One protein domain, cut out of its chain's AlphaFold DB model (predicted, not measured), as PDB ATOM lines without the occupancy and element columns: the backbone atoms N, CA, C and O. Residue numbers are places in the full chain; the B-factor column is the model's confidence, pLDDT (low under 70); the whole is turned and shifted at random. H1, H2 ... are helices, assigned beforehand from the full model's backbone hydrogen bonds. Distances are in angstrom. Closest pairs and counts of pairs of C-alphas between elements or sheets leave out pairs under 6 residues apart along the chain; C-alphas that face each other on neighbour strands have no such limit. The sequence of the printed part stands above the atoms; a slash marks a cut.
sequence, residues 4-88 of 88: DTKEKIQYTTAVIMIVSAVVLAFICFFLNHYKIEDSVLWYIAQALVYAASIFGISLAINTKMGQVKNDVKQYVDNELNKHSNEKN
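What this domain is: This is residues 4 to 88 of the 88 residues of an uncharacterized protein of Prevotella multisaccharivorax DSM 17128 (UniProt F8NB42). A lopsided helical hairpin: the shorter helix H1 folds back through a short link into the much longer helix H2, and the far part of H2, residues 59 to 85, sticks out alone as a long straight arm. The printed part has 85 residues with two named helices, H1 then H2, and no named strand; the class is all helix. It is extended, with a radius of gyration of the C-alphas of 23.5 A, and spans 83 by 20 by 14 A.

How they stand to each other: H1, residues 4 to 31, and H2, residues 38 to 85, form a helical hairpin. They touch, the closest C-alphas being those of Ala 14 and Ala 51, 5.0 A apart. H2 touches H1 with residues 40 to 55 alone. Their lines stand at a shallow tilt of 26 degrees, opposite ways. In both helices every O i to N i+4 pair is within hydrogen-bond range.

Where its parts are: H1 begins at C-alpha 4 (40.713, 0.351, -33.154) and is 40.2 A long from first to last C-alpha. H2 is 70.3 A long and ends at C-alpha 85 (6.707, 18.220, -22.872).

The domain as a whole: The C-alphas of His 33 and Asn 88, the two farthest apart, are 83.1 A apart. The printed part has no cut. Confidence is low, with pLDDT under 70, at residues 4 to 6, 32 to 36 and 85 to 88.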
ATOM      1  N   ASP A   4      40.043  -0.678 -32.346       63.59
ATOM      2  CA  ASP A   4      40.713   0.351 -33.154       63.59
ATOM      3  C   ASP A   4      42.155  -0.015 -33.535       63.59
ATOM      4  O   ASP A   4      42.646   0.327 -34.610       63.59
ATOM      5  N   THR A   5      42.866  -0.742 -32.668       65.69
ATOM      6  CA  THR A   5      44.248  -1.161 -32.941       65.69
ATOM      7  C   THR A   5      44.291  -2.246 -34.014       65.69
ATOM      8  O   THR A   5      45.208  -2.256 -34.831       65.69
ATOM      9  N   LYS A   6      43.295  -3.143 -34.043       68.00
ATOM     10  CA  LYS A   6      43.193  -4.206 -35.056       68.00
ATOM     11  C   LYS A   6      42.881  -3.624 -36.434       68.00
ATOM     12  O   LYS A   6      43.502  -4.034 -37.410       68.00
ATOM     13  N   GLU A   7      41.982  -2.645 -36.492       70.62
ATOM     14  CA  GLU A   7      41.621  -1.960 -37.735       70.62
ATOM     15  C   GLU A   7      42.791  -1.130 -38.285       70.62
ATOM     16  O   GLU A   7      43.152  -1.263 -39.454       70.62
ATOM     17  N   LYS A   8      43.482  -0.369 -37.423       76.00
ATOM     18  CA  LYS A   8      44.693   0.370 -37.820       76.00
ATOM     19  C   LYS A   8      45.792  -0.549 -38.342       76.00
ATOM     20  O   LYS A   8      46.465  -0.191 -39.306       76.00
ATOM     21  N   ILE A   9      45.977  -1.720 -37.733       81.12
ATOM     22  CA  ILE A   9      46.950  -2.711 -38.206       81.12
ATOM     23  C   ILE A   9      46.549  -3.230 -39.587       81.12
ATOM     24  O   ILE A   9      47.387  -3.202 -40.478       81.12
ATOM     25  N   GLN A  10      45.288  -3.616 -39.800       78.44
ATOM     26  CA  GLN A  10      44.815  -4.091 -41.108       78.44
ATOM     27  C   GLN A  10      44.970  -3.043 -42.212       78.44
ATOM     28  O   GLN A  10      45.432  -3.352 -43.311       78.44
ATOM     29  N   TYR A  11      44.632  -1.790 -41.910       80.75
ATOM     30  CA  TYR A  11      44.799  -0.689 -42.849       80.75
ATOM     31  C   TYR A  11      46.282  -0.461 -43.175       80.75
ATOM     32  O   TYR A  11      46.663  -0.341 -44.337       80.75
ATOM     33  N   THR A  12      47.145  -0.486 -42.155       86.12
ATOM     34  CA  THR A  12      48.599  -0.338 -42.322       86.12
ATOM     35  C   THR A  12      49.186  -1.480 -43.152       86.12
ATOM     36  O   THR A  12      49.977  -1.237 -44.060       86.12
ATOM     37  N   THR A  13      48.774  -2.725 -42.905       84.38
ATOM     38  CA  THR A  13      49.248  -3.884 -43.673       84.38
ATOM     39  C   THR A  13      48.772  -3.848 -45.120       84.38
ATOM     40  O   THR A  13      49.541  -4.203 -46.008       84.38
ATOM     41  N   ALA A  14      47.546  -3.382 -45.382       83.12
ATOM     42  CA  ALA A  14      47.034  -3.211 -46.742       83.12
ATOM     43  C   ALA A  14      47.847  -2.171 -47.530       83.12
ATOM     44  O   ALA A  14      48.217  -2.415 -48.678       83.12
ATOM     45  N   VAL A  15      48.200  -1.048 -46.896       86.62
ATOM     46  CA  VAL A  15      49.062  -0.022 -47.503       86.62
ATOM     47  C   VAL A  15      50.455  -0.583 -47.808       86.62
ATOM     48  O   VAL A  15      50.940  -0.423 -48.926       86.62
ATOM     49  N   ILE A  16      51.082  -1.288 -46.860       89.31
ATOM     50  CA  ILE A  16      52.405  -1.906 -47.063       89.31
ATOM     51  C   ILE A  16      52.365  -2.935 -48.203       89.31
ATOM     52  O   ILE A  16      53.268  -2.963 -49.036       89.31
ATOM     53  N   MET A  17      51.305  -3.746 -48.279       87.62
ATOM     54  CA  MET A  17      51.093  -4.717 -49.359       87.62
ATOM     55  C   MET A  17      50.990  -4.052 -50.734       87.62
ATOM     56  O   MET A  17      51.631  -4.518 -51.673       87.62
ATOM     57  N   ILE A  18      50.240  -2.951 -50.862       86.88
ATOM     58  CA  ILE A  18      50.161  -2.206 -52.129       86.88
ATOM     59  C   ILE A  18      51.532  -1.660 -52.516       86.88
ATOM     60  O   ILE A  18      51.955  -1.822 -53.657       86.88
ATOM     61  N   VAL A  19      52.240  -1.037 -51.571       90.69
ATOM     62  CA  VAL A  19      53.576  -0.484 -51.830       90.69
ATOM     63  C   VAL A  19      54.532  -1.587 -52.291       90.69
ATOM     64  O   VAL A  19      55.235  -1.406 -53.282       90.69
ATOM     65  N   SER A  20      54.505  -2.749 -51.635       87.94
ATOM     66  CA  SER A  20      55.287  -3.924 -52.031       87.94
ATOM     67  C   SER A  20      54.952  -4.385 -53.455       87.94
ATOM     68  O   SER A  20      55.857  -4.573 -54.265       87.94
ATOM     69  N   ALA A  21      53.666  -4.495 -53.800       85.44
ATOM     70  CA  ALA A  21      53.230  -4.902 -55.136       85.44
ATOM     71  C   ALA A  21      53.679  -3.917 -56.228       85.44
ATOM     72  O   ALA A  21      54.133  -4.342 -57.289       85.44
ATOM     73  N   VAL A  22      53.612  -2.609 -55.957       86.69
ATOM     74  CA  VAL A  22      54.095  -1.567 -56.875       86.69
ATOM     75  C   VAL A  22      55.606  -1.681 -57.067       86.69
ATOM     76  O   VAL A  22      56.072  -1.732 -58.201       86.69
ATOM     77  N   VAL A  23      56.377  -1.780 -55.982       89.06
ATOM     78  CA  VAL A  23      57.840  -1.925 -56.049       89.06
ATOM     79  C   VAL A  23      58.231  -3.176 -56.835       89.06
ATOM     80  O   VAL A  23      59.102  -3.106 -57.699       89.06
ATOM     81  N   LEU A  24      57.558  -4.302 -56.594       83.38
ATOM     82  CA  LEU A  24      57.822  -5.550 -57.302       83.38
ATOM     83  C   LEU A  24      57.486  -5.441 -58.796       83.38
ATOM     84  O   LEU A  24      58.258  -5.915 -59.625       83.38
ATOM     85  N   ALA A  25      56.391  -4.759 -59.151       83.12
ATOM     86  CA  ALA A  25      56.038  -4.476 -60.541       83.12
ATOM     87  C   ALA A  25      57.124  -3.647 -61.247       83.12
ATOM     88  O   ALA A  25      57.528  -3.980 -62.362       83.12
ATOM     89  N   PHE A  26      57.641  -2.609 -60.580       83.94
ATOM     90  CA  PHE A  26      58.741  -1.793 -61.096       83.94
ATOM     91  C   PHE A  26      60.025  -2.612 -61.260       83.94
ATOM     92  O   PHE A  26      60.638  -2.580 -62.325       83.94
ATOM     93  N   ILE A  27      60.420  -3.393 -60.253       84.06
ATOM     94  CA  ILE A  27      61.632  -4.222 -60.326       84.06
ATOM     95  C   ILE A  27      61.507  -5.268 -61.440       84.06
ATOM     96  O   ILE A  27      62.430  -5.400 -62.239       84.06
ATOM     97  N   CYS A  28      60.373  -5.964 -61.565       76.75
ATOM     98  CA  CYS A  28      60.161  -6.940 -62.638       76.75
ATOM     99  C   CYS A  28      60.185  -6.312 -64.031       76.75
ATOM    100  O   CYS A  28      60.725  -6.914 -64.957       76.75
ATOM    101  N   PHE A  29      59.647  -5.102 -64.188       74.00
ATOM    102  CA  PHE A  29      59.682  -4.387 -65.462       74.00
ATOM    103  C   PHE A  29      61.118  -4.078 -65.912       74.00
ATOM    104  O   PHE A  29      61.455  -4.280 -67.079       74.00
ATOM    105  N   PHE A  30      61.973  -3.642 -64.983       76.38
ATOM    106  CA  PHE A  30      63.371  -3.307 -65.270       76.38
ATOM    107  C   PHE A  30      64.291  -4.530 -65.371       76.38
ATOM    108  O   PHE A  30      65.208  -4.532 -66.187       76.38
ATOM    109  N   LEU A  31      64.067  -5.567 -64.560       72.56
ATOM    110  CA  LEU A  31      64.975  -6.712 -64.458       72.56
ATOM    111  C   LEU A  31      64.709  -7.788 -65.522       72.56
ATOM    112  O   LEU A  31      65.625  -8.517 -65.889       72.56
ATOM    113  N   ASN A  32      63.480  -7.888 -66.037       66.75
ATOM    114  CA  ASN A  32      63.050  -9.029 -66.852       66.75
ATOM    115  C   ASN A  32      62.858  -8.703 -68.349       66.75
ATOM    116  O   ASN A  32      62.019  -9.301 -69.019       66.75
ATOM    117  N   HIS A  33      63.608  -7.731 -68.890       63.56
ATOM    118  CA  HIS A  33      63.568  -7.354 -70.316       63.56
ATOM    119  C   HIS A  33      62.132  -7.105 -70.836       63.56
ATOM    120  O   HIS A  33      61.741  -7.618 -71.886       63.56
ATOM    121  N   TYR A  34      61.328  -6.336 -70.091       59.81
ATOM    122  CA  TYR A  34      59.923  -6.018 -70.408       59.81
ATOM    123  C   TYR A  34      58.932  -7.198 -70.376       59.81
ATOM    124  O   TYR A  34      57.770  -7.018 -70.745       59.81
ATOM    125  N   LYS A  35      59.332  -8.393 -69.917       62.59
ATOM    126  CA  LYS A  35      58.424  -9.535 -69.737       62.59
ATOM    127  C   LYS A  35      58.068  -9.724 -68.269       62.59
ATOM    128  O   LYS A  35      58.877 -10.164 -67.461       62.59
ATOM    129  N   ILE A  36      56.829  -9.406 -67.923       68.88
ATOM    130  CA  ILE A  36      56.287  -9.704 -66.598       68.88
ATOM    131  C   ILE A  36      55.896 -11.184 -66.592       68.88
ATOM    132  O   ILE A  36      55.113 -11.607 -67.440       68.88
ATOM    133  N   GLU A  37      56.454 -11.976 -65.675       76.50
ATOM    134  CA  GLU A  37      56.011 -13.361 -65.489       76.50
ATOM    135  C   GLU A  37      54.574 -13.398 -64.956       76.50
ATOM    136  O   GLU A  37      54.206 -12.609 -64.079       76.50
ATOM    137  N   ASP A  38      53.778 -14.358 -65.436       80.00
ATOM    138  CA  ASP A  38      52.386 -14.557 -65.007       80.00
ATOM    139  C   ASP A  38      52.249 -14.710 -63.483       80.00
ATOM    140  O   ASP A  38      51.290 -14.224 -62.883       80.00
ATOM    141  N   SER A  39      53.240 -15.324 -62.833       82.88
ATOM    142  CA  SER A  39      53.316 -15.502 -61.378       82.88
ATOM    143  C   SER A  39      53.332 -14.165 -60.620       82.88
ATOM    144  O   SER A  39      52.631 -13.995 -59.619       82.88
ATOM    145  N   VAL A  40      54.093 -13.191 -61.120       81.81
ATOM    146  CA  VAL A  40      54.239 -11.860 -60.522       81.81
ATOM    147  C   VAL A  40      52.997 -11.023 -60.785       81.81
ATOM    148  O   VAL A  40      52.497 -10.356 -59.877       81.81
ATOM    149  N   LEU A  41      52.454 -11.097 -62.004       83.56
ATOM    150  CA  LEU A  41      51.208 -10.418 -62.344       83.56
ATOM    151  C   LEU A  41      50.052 -10.912 -61.458       83.56
ATOM    152  O   LEU A  41      49.273 -10.106 -60.945       83.56
ATOM    153  N   TRP A  42      49.991 -12.222 -61.204       86.88
ATOM    154  CA  TRP A  42      49.007 -12.828 -60.308       86.88
ATOM    155  C   TRP A  42      49.180 -12.392 -58.847       86.88
ATOM    156  O   TRP A  42      48.193 -12.092 -58.171       86.88
ATOM    157  N   TYR A  43      50.421 -12.294 -58.361       87.00
ATOM    158  CA  TYR A  43      50.704 -11.768 -57.023       87.00
ATOM    159  C   TYR A  43      50.229 -10.316 -56.866       87.00
ATOM    160  O   TYR A  43      49.566  -9.984 -55.882       87.00
ATOM    161  N   ILE A  44      50.504  -9.461 -57.855       86.44
ATOM    162  CA  ILE A  44      50.052  -8.063 -57.855       86.44
ATOM    163  C   ILE A  44      48.521  -7.995 -57.849       86.44
ATOM    164  O   ILE A  44      47.945  -7.240 -57.063       86.44
ATOM    165  N   ALA A  45      47.851  -8.812 -58.669       89.44
ATOM    166  CA  ALA A  45      46.393  -8.886 -58.697       89.44
ATOM    167  C   ALA A  45      45.816  -9.287 -57.328       89.44
ATOM    168  O   ALA A  45      44.890  -8.644 -56.833       89.44
ATOM    169  N   GLN A  46      46.395 -10.295 -56.673       88.81
ATOM    170  CA  GLN A  46      46.001 -10.713 -55.324       88.81
ATOM    171  C   GLN A  46      46.226  -9.610 -54.279       88.81
ATOM    172  O   GLN A  46      45.348  -9.366 -53.450       88.81
ATOM    173  N   ALA A  47      47.357  -8.903 -54.333       89.94
ATOM    174  CA  ALA A  47      47.644  -7.798 -53.423       89.94
ATOM    175  C   ALA A  47      46.635  -6.644 -53.580       89.94
ATOM    176  O   ALA A  47      46.151  -6.104 -52.582       89.94
ATOM    177  N   LEU A  48      46.261  -6.311 -54.822       87.62
ATOM    178  CA  LEU A  48      45.237  -5.306 -55.118       87.62
ATOM    179  C   LEU A  48      43.848  -5.735 -54.631       87.62
ATOM    180  O   LEU A  48      43.157  -4.937 -54.000       87.62
ATOM    181  N   VAL A  49      43.446  -6.989 -54.865       91.06
ATOM    182  CA  VAL A  49      42.156  -7.531 -54.394       91.06
ATOM    183  C   VAL A  49      42.077  -7.527 -52.867       91.06
ATOM    184  O   VAL A  49      41.054  -7.136 -52.298       91.06
ATOM    185  N   TYR A  50      43.161  -7.914 -52.191       89.69
ATOM    186  CA  TYR A  50      43.249  -7.879 -50.734       89.69
ATOM    187  C   TYR A  50      43.063  -6.455 -50.197       89.69
ATOM    188  O   TYR A  50      42.224  -6.221 -49.322       89.69
ATOM    189  N   ALA A  51      43.790  -5.487 -50.755       87.62
ATOM    190  CA  ALA A  51      43.694  -4.104 -50.315       87.62
ATOM    191  C   ALA A  51      42.325  -3.477 -50.630       87.62
ATOM    192  O   ALA A  51      41.742  -2.820 -49.769       87.62
ATOM    193  N   ALA A  52      41.767  -3.740 -51.817       88.00
ATOM    194  CA  ALA A  52      40.429  -3.289 -52.195       88.00
ATOM    195  C   ALA A  52      39.351  -3.832 -51.244       88.00
ATOM    196  O   ALA A  52      38.431  -3.102 -50.876       88.00
ATOM    197  N   SER A  53      39.494  -5.079 -50.788       90.50
ATOM    198  CA  SER A  53      38.584  -5.688 -49.814       90.50
ATOM    199  C   SER A  53      38.669  -5.002 -48.448       90.50
ATOM    200  O   SER A  53      37.641  -4.644 -47.879       90.50
ATOM    201  N   ILE A  54      39.880  -4.756 -47.937       85.62
ATOM    202  CA  ILE A  54      40.088  -4.093 -46.637       85.62
ATOM    203  C   ILE A  54      39.522  -2.665 -46.663       85.62
ATOM    204  O   ILE A  54      38.769  -2.276 -45.767       85.62
ATOM    205  N   PHE A  55      39.828  -1.889 -47.706       83.06
ATOM    206  CA  PHE A  55      39.336  -0.517 -47.833       83.06
ATOM    207  C   PHE A  55      37.831  -0.452 -48.108       83.06
ATOM    208  O   PHE A  55      37.138   0.376 -47.517       83.06
ATOM    209  N   GLY A  56      37.306  -1.345 -48.949       85.38
ATOM    210  CA  GLY A  56      35.876  -1.424 -49.249       85.38
ATOM    211  C   GLY A  56      35.042  -1.759 -48.013       85.38
ATOM    212  O   GLY A  56      34.033  -1.102 -47.752       85.38
ATOM    213  N   ILE A  57      35.493  -2.724 -47.205       83.88
ATOM    214  CA  ILE A  57      34.834  -3.086 -45.944       83.88
ATOM    215  C   ILE A  57      34.930  -1.935 -44.936       83.88
ATOM    216  O   ILE A  57      33.925  -1.596 -44.316       83.88
ATOM    217  N   SER A  58      36.092  -1.285 -44.805       80.94
ATOM    218  CA  SER A  58      36.257  -0.137 -43.902       80.94
ATOM    219  C   SER A  58      35.316   1.026 -44.262       80.94
ATOM    220  O   SER A  58      34.645   1.571 -43.384       80.94
ATOM    221  N   LEU A  59      35.169   1.366 -45.550       80.44
ATOM    222  CA  LEU A  59      34.221   2.394 -46.002       80.44
ATOM    223  C   LEU A  59      32.763   1.999 -45.717       80.44
ATOM    224  O   LEU A  59      31.970   2.823 -45.250       80.44
ATOM    225  N   ALA A  60      32.410   0.735 -45.970       84.38
ATOM    226  CA  ALA A  60      31.071   0.216 -45.715       84.38
ATOM    227  C   ALA A  60      30.709   0.257 -44.219       84.38
ATOM    228  O   ALA A  60      29.603   0.678 -43.869       84.38
ATOM    229  N   ILE A  61      31.640  -0.129 -43.338       84.00
ATOM    230  CA  ILE A  61      31.460  -0.077 -41.879       84.00
ATOM    231  C   ILE A  61      31.311   1.371 -41.416       84.00
ATOM    232  O   ILE A  61      30.338   1.679 -40.733       84.00
ATOM    233  N   ASN A  62      32.205   2.272 -41.829       78.94
ATOM    234  CA  ASN A  62      32.150   3.682 -41.435       78.94
ATOM    235  C   ASN A  62      30.836   4.355 -41.859       78.94
ATOM    236  O   ASN A  62      30.225   5.086 -41.079       78.94
ATOM    237  N   THR A  63      30.350   4.046 -43.065       83.25
ATOM    238  CA  THR A  63      29.075   4.572 -43.574       83.25
ATOM    239  C   THR A  63      27.893   4.064 -42.745       83.25
ATOM    240  O   THR A  63      27.048   4.853 -42.322       83.25
ATOM    241  N   LYS A  64      27.843   2.755 -42.456       83.19
ATOM    242  CA  LYS A  64      26.772   2.157 -41.641       83.19
ATOM    243  C   LYS A  64      26.806   2.645 -40.194       83.19
ATOM    244  O   LYS A  64      25.762   2.979 -39.647       83.19
ATOM    245  N   MET A  65      27.986   2.739 -39.586       79.50
ATOM    246  CA  MET A  65      28.153   3.216 -38.210       79.50
ATOM    247  C   MET A  65      27.716   4.682 -38.069       79.50
ATOM    248  O   MET A  65      27.088   5.050 -37.076       79.50
ATOM    249  N   GLY A  66      27.991   5.508 -39.086       77.81
ATOM    250  CA  GLY A  66      27.517   6.890 -39.160       77.81
ATOM    251  C   GLY A  66      25.991   7.000 -39.217       77.81
ATOM    252  O   GLY A  66      25.416   7.795 -38.474       77.81
ATOM    253  N   GLN A  67      25.336   6.168 -40.035       80.50
ATOM    254  CA  GLN A  67      23.869   6.117 -40.121       80.50
ATOM    255  C   GLN A  67      23.244   5.670 -38.797       80.50
ATOM    256  O   GLN A  67      22.427   6.391 -38.235       80.50
ATOM    257  N   VAL A  68      23.725   4.561 -38.224       82.12
ATOM    258  CA  VAL A  68      23.225   4.038 -36.942       82.12
ATOM    259  C   VAL A  68      23.374   5.069 -35.821       82.12
ATOM    260  O   VAL A  68      22.457   5.263 -35.027       82.12
ATOM    261  N   LYS A  69      24.506   5.781 -35.757       83.44
ATOM    262  CA  LYS A  69      24.720   6.830 -34.749       83.44
ATOM    263  C   LYS A  69      23.742   7.995 -34.906       83.44
ATOM    264  O   LYS A  69      23.335   8.575 -33.899       83.44
ATOM    265  N   ASN A  70      23.380   8.348 -36.137       86.38
ATOM    266  CA  ASN A  70      22.409   9.404 -36.400       86.38
ATOM    267  C   ASN A  70      20.982   8.966 -36.044       86.38
ATOM    268  O   ASN A  70      20.271   9.719 -35.383       86.38
ATOM    269  N   ASP A  71      20.607   7.735 -36.398       87.00
ATOM    270  CA  ASP A  71      19.294   7.166 -36.082       87.00
ATOM    271  C   ASP A  71      19.098   7.065 -34.567       87.00
ATOM    272  O   ASP A  71      18.116   7.568 -34.023       87.00
ATOM    273  N   VAL A  72      20.085   6.519 -33.847       89.25
ATOM    274  CA  VAL A  72      20.059   6.442 -32.378       89.25
ATOM    275  C   VAL A  72      19.975   7.838 -31.757       89.25
ATOM    276  O   VAL A  72      19.209   8.041 -30.816       89.25
ATOM    277  N   LYS A  73      20.715   8.820 -32.291       89.00
ATOM    278  CA  LYS A  73      20.641  10.205 -31.808       89.00
ATOM    279  C   LYS A  73      19.240  10.787 -31.996       89.00
ATOM    280  O   LYS A  73      18.748  11.403 -31.061       89.00
ATOM    281  N   GLN A  74      18.592  10.576 -33.144       88.50
ATOM    282  CA  GLN A  74      17.220  11.046 -33.364       88.50
ATOM    283  C   GLN A  74      16.210  10.382 -32.426       88.50
ATOM    284  O   GLN A  74      15.352  11.074 -31.887       88.50
ATOM    285  N   TYR A  75      16.314   9.070 -32.199       88.69
ATOM    286  CA  TYR A  75      15.428   8.369 -31.265       88.69
ATOM    287  C   TYR A  75      15.567   8.902 -29.836       88.69
ATOM    288  O   TYR A  75      14.563   9.196 -29.192       88.69
ATOM    289  N   VAL A  76      16.800   9.085 -29.356       91.38
ATOM    290  CA  VAL A  76      17.058   9.625 -28.013       91.38
ATOM    291  C   VAL A  76      16.550  11.065 -27.883       91.38
ATOM    292  O   VAL A  76      15.914  11.394 -26.889       91.38
ATOM    293  N   ASP A  77      16.789  11.915 -28.884       91.25
ATOM    294  CA  ASP A  77      16.384  13.328 -28.854       91.25
ATOM    295  C   ASP A  77      14.853  13.496 -28.909       91.25
ATOM    296  O   ASP A  77      14.288  14.365 -28.241       91.25
ATOM    297  N   ASN A  78      14.160  12.620 -29.645       91.19
ATOM    298  CA  ASN A  78      12.698  12.582 -29.688       91.19
ATOM    299  C   ASN A  78      12.089  12.131 -28.351       91.19
ATOM    300  O   ASN A  78      11.144  12.758 -27.873       91.19
ATOM    301  N   GLU A  79      12.633  11.084 -27.721       88.50
ATOM    302  CA  GLU A  79      12.166  10.615 -26.404       88.50
ATOM    303  C   GLU A  79      12.430  11.652 -25.299       88.50
ATOM    304  O   GLU A  79      11.562  11.906 -24.460       88.50
ATOM    305  N   LEU A  80      13.586  12.328 -25.330       88.50
ATOM    306  CA  LEU A  80      13.906  13.415 -24.397       88.50
ATOM    307  C   LEU A  80      12.943  14.603 -24.539       88.50
ATOM    308  O   LEU A  80      12.434  15.103 -23.535       88.50
ATOM    309  N   ASN A  81      12.650  15.037 -25.770       84.88
ATOM    310  CA  ASN A  81      11.698  16.124 -26.012       84.88
ATOM    311  C   ASN A  81      10.265  15.749 -25.615       84.88
ATOM    312  O   ASN A  81       9.537  16.589 -25.086       84.88
ATOM    313  N   LYS A  82       9.865  14.488 -25.814       84.69
ATOM    314  CA  LYS A  82       8.553  13.982 -25.395       84.69
ATOM    315  C   LYS A  82       8.392  14.022 -23.873       84.69
ATOM    316  O   LYS A  82       7.431  14.607 -23.380       84.69
ATOM    317  N   HIS A  83       9.370  13.504 -23.129       77.00
ATOM    318  CA  HIS A  83       9.364  13.551 -21.662       77.00
ATOM    319  C   HIS A  83       9.478  14.978 -21.096       77.00
ATOM    320  O   HIS A  83       8.993  15.243 -19.997       77.00
ATOM    321  N   SER A  84      10.111  15.906 -21.824       77.38
ATOM    322  CA  SER A  84      10.171  17.319 -21.432       77.38
ATOM    323  C   SER A  84       8.850  18.061 -21.652       77.38
ATOM    324  O   SER A  84       8.581  19.011 -20.922       77.38
ATOM    325  N   ASN A  85       8.039  17.652 -22.633       69.44
ATOM    326  CA  ASN A  85       6.707  18.220 -22.872       69.44
ATOM    327  C   ASN A  85       5.650  17.649 -21.915       69.44
ATOM    328  O   ASN A  85       4.730  18.360 -21.551       69.44
ATOM    329  N   GLU A  86       5.786  16.398 -21.461       66.00
ATOM    330  CA  GLU A  86       4.872  15.809 -20.462       66.00
ATOM    331  C   GLU A  86       5.060  16.360 -19.035       66.00
ATOM    332  O   GLU A  86       4.203  16.161 -18.177       66.00
ATOM    333  N   LYS A  87       6.189  17.023 -18.754       58.66
ATOM    334  CA  LYS A  87       6.496  17.614 -17.440       58.66
ATOM    335  C   LYS A  87       6.179  19.112 -17.323       58.66
ATOM    336  O   LYS A  87       6.401  19.661 -16.242       58.66
ATOM    337  N   ASN A  88       5.718  19.757 -18.396       51.19
ATOM    338  CA  ASN A  88       5.322  21.172 -18.440       51.19
ATOM    339  C   ASN A  88       3.798  21.270 -18.545       51.19
ATOM    340  O   ASN A  88       3.211  22.100 -17.819       51.19
TER     341      ASN A  88